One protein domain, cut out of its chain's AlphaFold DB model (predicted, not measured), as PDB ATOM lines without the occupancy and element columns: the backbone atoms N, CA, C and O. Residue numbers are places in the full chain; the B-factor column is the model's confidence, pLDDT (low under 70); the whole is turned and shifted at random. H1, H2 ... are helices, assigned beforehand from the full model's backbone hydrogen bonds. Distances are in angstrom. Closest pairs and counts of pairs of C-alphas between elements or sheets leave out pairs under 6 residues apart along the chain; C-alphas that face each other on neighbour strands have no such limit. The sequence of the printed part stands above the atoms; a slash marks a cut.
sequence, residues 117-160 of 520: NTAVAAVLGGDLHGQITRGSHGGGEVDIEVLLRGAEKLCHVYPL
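This is residues 117 to 160 of the 520 residues of an uncharacterized protein of Magnaporthe oryzae (strain Y34) (UniProt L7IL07). Two shorter helices, H1 and H2, meet at a corner and pack on one side of the longer H3, to which the chain folds back. The 44 printed residues hold three named helices, H1, H2, H3 in chain order, and no named strand: all helix. It is compact, radius of gyration of the C-alphas 10.3 A, spans 29 by 21 by 14 A.

Find C-alpha 119 at (62.539, 121.786, 77.586), where H1, residues 119 to 124, begins. H2, residues 126 to 137, covers 15.9 A. H3, residues 144 to 157, covers 20.2 A to C-alpha 157 at (69.864, 113.763, 76.553).

Look at Ala 121 and His 129, closest C-alphas of H1 and H2 at 5.3 A; these helices touch only at the corner, only just about perpendicular at 73 degrees. H1 touches H3, closest C-alphas Leu 124 and Gly 150 at 6.4 A, a steep tilt of 65 degrees, opposite ways. H2, with residues 128 to 132 alone, touches residues 146 to 150 of H3, closest C-alphas Ile 132 and Leu 147 at 6.3 A, a steep tilt of 54 degrees, opposite ways. Every O i to N i+4 pair is within hydrogen-bond range in H1 and H2, and 9 of 10 in H3.

The C-alphas farthest apart, Gly 139 and Pro 159, stand 29.3 A apart. The printed part has no cut; the link H1 to H2 is tight, H2 to H3 short. pLDDT is under 70 at residues 117 to 119 and 137 to 140.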
ATOM      1  N   ASN A 117      56.204 124.897  80.078       58.00
ATOM      2  CA  ASN A 117      56.875 123.710  79.562       58.00
ATOM      3  C   ASN A 117      58.301 124.107  79.165       58.00
ATOM      4  O   ASN A 117      58.562 124.447  78.014       58.00
ATOM      5  N   THR A 118      59.216 124.152  80.130       69.50
ATOM      6  CA  THR A 118      60.637 124.261  79.818       69.50
ATOM      7  C   THR A 118      61.074 122.930  79.206       69.50
ATOM      8  O   THR A 118      60.647 121.863  79.648       69.50
ATOM      9  N   ALA A 119      61.924 122.977  78.183       68.44
ATOM     10  CA  ALA A 119      62.539 121.786  77.586       68.44
ATOM     11  C   ALA A 119      63.138 120.849  78.649       68.44
ATOM     12  O   ALA A 119      62.976 119.632  78.624       68.44
ATOM     13  N   VAL A 120      63.761 121.462  79.656       73.31
ATOM     14  CA  VAL A 120      64.333 120.795  80.821       73.31
ATOM     15  C   VAL A 120      63.253 120.106  81.669       73.31
ATOM     16  O   VAL A 120      63.479 118.989  82.122       73.31
ATOM     17  N   ALA A 121      62.065 120.699  81.849       79.56
ATOM     18  CA  ALA A 121      60.942 120.048  82.534       79.56
ATOM     19  C   ALA A 121      60.373 118.854  81.758       79.56
ATOM     20  O   ALA A 121      59.905 117.904  82.381       79.56
ATOM     21  N   ALA A 122      60.415 118.880  80.423       74.56
ATOM     22  CA  ALA A 122      59.987 117.746  79.605       74.56
ATOM     23  C   ALA A 122      60.936 116.543  79.762       74.56
ATOM     24  O   ALA A 122      60.474 115.411  79.871       74.56
ATOM     25  N   VAL A 123      62.248 116.794  79.847       77.56
ATOM     26  CA  VAL A 123      63.277 115.754  80.030       77.56
ATOM     27  C   VAL A 123      63.339 115.240  81.472       77.56
ATOM     28  O   VAL A 123      63.443 114.038  81.712       77.56
ATOM     29  N   LEU A 124      63.273 116.137  82.456       82.94
ATOM     30  CA  LEU A 124      63.387 115.783  83.874       82.94
ATOM     31  C   LEU A 124      62.073 115.282  84.488       82.94
ATOM     32  O   LEU A 124      62.101 114.590  85.510       82.94
ATOM     33  N   GLY A 125      60.943 115.631  83.876       84.38
ATOM     34  CA  GLY A 125      59.615 115.569  84.477       84.38
ATOM     35  C   GLY A 125      59.300 116.838  85.278       84.38
ATOM     36  O   GLY A 125      60.180 117.440  85.901       84.38
ATOM     37  N   GLY A 126      58.024 117.239  85.280       80.44
ATOM     38  CA  GLY A 126      57.555 118.442  85.981       80.44
ATOM     39  C   GLY A 126      57.838 118.424  87.488       80.44
ATOM     40  O   GLY A 126      58.162 119.466  88.054       80.44
ATOM     41  N   ASP A 127      57.808 117.245  88.114       82.38
ATOM     42  CA  ASP A 127      58.037 117.087  89.555       82.38
ATOM     43  C   ASP A 127      59.509 117.290  89.938       82.38
ATOM     44  O   ASP A 127      59.812 118.060  90.850       82.38
ATOM     45  N   LEU A 128      60.440 116.661  89.207       83.75
ATOM     46  CA  LEU A 128      61.879 116.783  89.471       83.75
ATOM     47  C   LEU A 128      62.378 118.195  89.139       83.75
ATOM     48  O   LEU A 128      63.126 118.793  89.909       83.75
ATOM     49  N   HIS A 129      61.923 118.759  88.016       83.81
ATOM     50  CA  HIS A 129      62.232 120.141  87.658       83.81
ATOM     51  C   HIS A 129      61.664 121.121  88.691       83.81
ATOM     52  O   HIS A 129      62.365 122.031  89.125       83.81
ATOM     53  N   GLY A 130      60.434 120.888  89.159       83.50
ATOM     54  CA  GLY A 130      59.805 121.679  90.211       83.50
ATOM     55  C   GLY A 130      60.572 121.641  91.533       83.50
ATOM     56  O   GLY A 130      60.720 122.686  92.163       83.50
ATOM     57  N   GLN A 131      61.097 120.480  91.939       82.88
ATOM     58  CA  GLN A 131      61.941 120.351  93.136       82.88
ATOM     59  C   GLN A 131      63.252 121.131  92.998       82.88
ATOM     60  O   GLN A 131      63.598 121.900  93.894       82.88
ATOM     61  N   ILE A 132      63.934 121.016  91.856       83.75
ATOM     62  CA  ILE A 132      65.195 121.725  91.595       83.75
ATOM     63  C   ILE A 132      64.972 123.243  91.564       83.75
ATOM     64  O   ILE A 132      65.709 123.995  92.198       83.75
ATOM     65  N   THR A 133      63.937 123.723  90.865       82.75
ATOM     66  CA  THR A 133      63.650 125.164  90.770       82.75
ATOM     67  C   THR A 133      63.171 125.739  92.100       82.75
ATOM     68  O   THR A 133      63.577 126.841  92.466       82.75
ATOM     69  N   ARG A 134      62.348 125.000  92.856       82.25
ATOM     70  CA  ARG A 134      61.879 125.434  94.181       82.25
ATOM     71  C   ARG A 134      63.027 125.509  95.187       82.25
ATOM     72  O   ARG A 134      63.092 126.486  95.925       82.25
ATOM     73  N   GLY A 135      63.935 124.533  95.172       73.31
ATOM     74  CA  GLY A 135      65.148 124.559  95.992       73.31
ATOM     75  C   GLY A 135      66.090 125.699  95.597       73.31
ATOM     76  O   GLY A 135      66.602 126.400  96.458       73.31
ATOM     77  N   SER A 136      66.259 125.955  94.297       73.19
ATOM     78  CA  SER A 136      67.212 126.955  93.797       73.19
ATOM     79  C   SER A 136      66.752 128.411  93.956       73.19
ATOM     80  O   SER A 136      67.573 129.272  94.255       73.19
ATOM     81  N   HIS A 137      65.470 128.720  93.738       68.81
ATOM     82  CA  HIS A 137      64.967 130.105  93.770       68.81
ATOM     83  C   HIS A 137      64.422 130.542  95.138       68.81
ATOM     84  O   HIS A 137      64.180 131.728  95.344       68.81
ATOM     85  N   GLY A 138      64.212 129.605  96.067       67.62
ATOM     86  CA  GLY A 138      63.626 129.880  97.380       67.62
ATOM     87  C   GLY A 138      64.624 130.204  98.492       67.62
ATOM     88  O   GLY A 138      64.196 130.352  99.631       67.62
ATOM     89  N   GLY A 139      65.931 130.254  98.202       61.16
ATOM     90  CA  GLY A 139      66.974 130.403  99.231       61.16
ATOM     91  C   GLY A 139      67.019 129.252 100.245       61.16
ATOM     92  O   GLY A 139      67.664 129.378 101.281       61.16
ATOM     93  N   GLY A 140      66.310 128.155  99.966       67.69
ATOM     94  CA  GLY A 140      66.289 126.960 100.796       67.69
ATOM     95  C   GLY A 140      67.493 126.068 100.525       67.69
ATOM     96  O   GLY A 140      68.156 126.184  99.492       67.69
ATOM     97  N   GLU A 141      67.755 125.158 101.459       73.56
ATOM     98  CA  GLU A 141      68.749 124.104 101.289       73.56
ATOM     99  C   GLU A 141      68.434 123.301 100.017       73.56
ATOM    100  O   GLU A 141      67.355 122.723  99.860       73.56
ATOM    101  N   VAL A 142      69.360 123.338  99.059       82.56
ATOM    102  CA  VAL A 142      69.226 122.613  97.796       82.56
ATOM    103  C   VAL A 142      69.619 121.168  98.054       82.56
ATOM    104  O   VAL A 142      70.774 120.893  98.373       82.56
ATOM    105  N   ASP A 143      68.679 120.243  97.871       87.19
ATOM    106  CA  ASP A 143      68.981 118.818  97.954       87.19
ATOM    107  C   ASP A 143      69.915 118.413  96.800       87.19
ATOM    108  O   ASP A 143      69.523 118.325  95.628       87.19
ATOM    109  N   ILE A 144      71.184 118.201  97.150       89.62
ATOM    110  CA  ILE A 144      72.265 117.866  96.221       89.62
ATOM    111  C   ILE A 144      71.973 116.532  95.518       89.62
ATOM    112  O   ILE A 144      72.307 116.382  94.344       89.62
ATOM    113  N   GLU A 145      71.274 115.591  96.161       90.50
ATOM    114  CA  GLU A 145      70.908 114.313  95.539       90.50
ATOM    115  C   GLU A 145      69.881 114.499  94.421       90.50
ATOM    116  O   GLU A 145      69.997 113.901  93.346       90.50
ATOM    117  N   VAL A 146      68.894 115.375  94.628       90.88
ATOM    118  CA  VAL A 146      67.899 115.715  93.599       90.88
ATOM    119  C   VAL A 146      68.570 116.434  92.428       90.88
ATOM    120  O   VAL A 146      68.262 116.142  91.269       90.88
ATOM    121  N   LEU A 147      69.542 117.308  92.706       91.44
ATOM    122  CA  LEU A 147      70.324 117.995  91.680       91.44
ATOM    123  C   LEU A 147      71.188 117.023  90.864       91.44
ATOM    124  O   LEU A 147      71.164 117.074  89.636       91.44
ATOM    125  N   LEU A 148      71.904 116.106  91.521       92.38
ATOM    126  CA  LEU A 148      72.748 115.109  90.854       92.38
ATOM    127  C   LEU A 148      71.913 114.103  90.051       92.38
ATOM    128  O   LEU A 148      72.332 113.690  88.972       92.38
ATOM    129  N   ARG A 149      70.716 113.729  90.522       91.06
ATOM    130  CA  ARG A 149      69.749 112.928  89.742       91.06
ATOM    131  C   ARG A 149      69.220 113.682  88.522       91.06
ATOM    132  O   ARG A 149      69.029 113.080  87.469       91.06
ATOM    133  N   GLY A 150      68.981 114.987  88.646       90.81
ATOM    134  CA  GLY A 150      68.617 115.843  87.517       90.81
ATOM    135  C   GLY A 150      69.744 115.952  86.491       90.81
ATOM    136  O   GLY A 150      69.514 115.759  85.300       90.81
ATOM    137  N   ALA A 151      70.971 116.187  86.951       91.00
ATOM    138  CA  ALA A 151      72.150 116.260  86.097       91.00
ATOM    139  C   ALA A 151      72.378 114.953  85.324       91.00
ATOM    140  O   ALA A 151      72.591 115.002  84.121       91.00
ATOM    141  N   GLU A 152      72.239 113.790  85.969       90.56
ATOM    142  CA  GLU A 152      72.363 112.480  85.311       90.56
ATOM    143  C   GLU A 152      71.326 112.293  84.194       90.56
ATOM    144  O   GLU A 152      71.674 111.961  83.061       90.56
ATOM    145  N   LYS A 153      70.052 112.610  84.469       89.69
ATOM    146  CA  LYS A 153      68.986 112.561  83.457       89.69
ATOM    147  C   LYS A 153      69.229 113.523  82.296       89.69
ATOM    148  O   LYS A 153      68.945 113.176  81.152       89.69
ATOM    149  N   LEU A 154      69.758 114.715  82.571       87.75
ATOM    150  CA  LEU A 154      70.113 115.670  81.525       87.75
ATOM    151  C   LEU A 154      71.325 115.214  80.721       87.75
ATOM    152  O   LEU A 154      71.307 115.381  79.510       87.75
ATOM    153  N   CYS A 155      72.324 114.589  81.344       88.38
ATOM    154  CA  CYS A 155      73.498 114.067  80.649       88.38
ATOM    155  C   CYS A 155      73.164 112.938  79.664       88.38
ATOM    156  O   CYS A 155      73.882 112.768  78.684       88.38
ATOM    157  N   HIS A 156      72.069 112.198  79.867       86.12
ATOM    158  CA  HIS A 156      71.596 111.219  78.883       86.12
ATOM    159  C   HIS A 156      71.050 111.861  77.601       86.12
ATOM    160  O   HIS A 156      71.185 111.284  76.526       86.12
ATOM    161  N   VAL A 157      70.425 113.038  77.706       86.25
ATOM    162  CA  VAL A 157      69.864 113.763  76.553       86.25
ATOM    163  C   VAL A 157      70.896 114.712  75.940       86.25
ATOM    164  O   VAL A 157      70.948 114.858  74.724       86.25
ATOM    165  N   TYR A 158      71.741 115.307  76.778       84.94
ATOM    166  CA  TYR A 158      72.807 116.235  76.427       84.94
ATOM    167  C   TYR A 158      74.143 115.684  76.946       84.94
ATOM    168  O   TYR A 158      74.568 116.049  78.049       84.94
ATOM    169  N   PRO A 159      74.807 114.787  76.195       84.44
ATOM    170  CA  PRO A 159      76.080 114.227  76.617       84.44
ATOM    171  C   PRO A 159      77.132 115.337  76.678       84.44
ATOM    172  O   PRO A 159      77.565 115.872  75.660       84.44
ATOM    173  N   LEU A 160      77.544 115.688  77.896       86.94
ATOM    174  CA  LEU A 160      78.657 116.597  78.136       86.94
ATOM    175  C   LEU A 160      79.886 115.757  78.524       86.94
ATOM    176  O   LEU A 160      79.813 115.016  79.513       86.94
TER     177      LEU A 160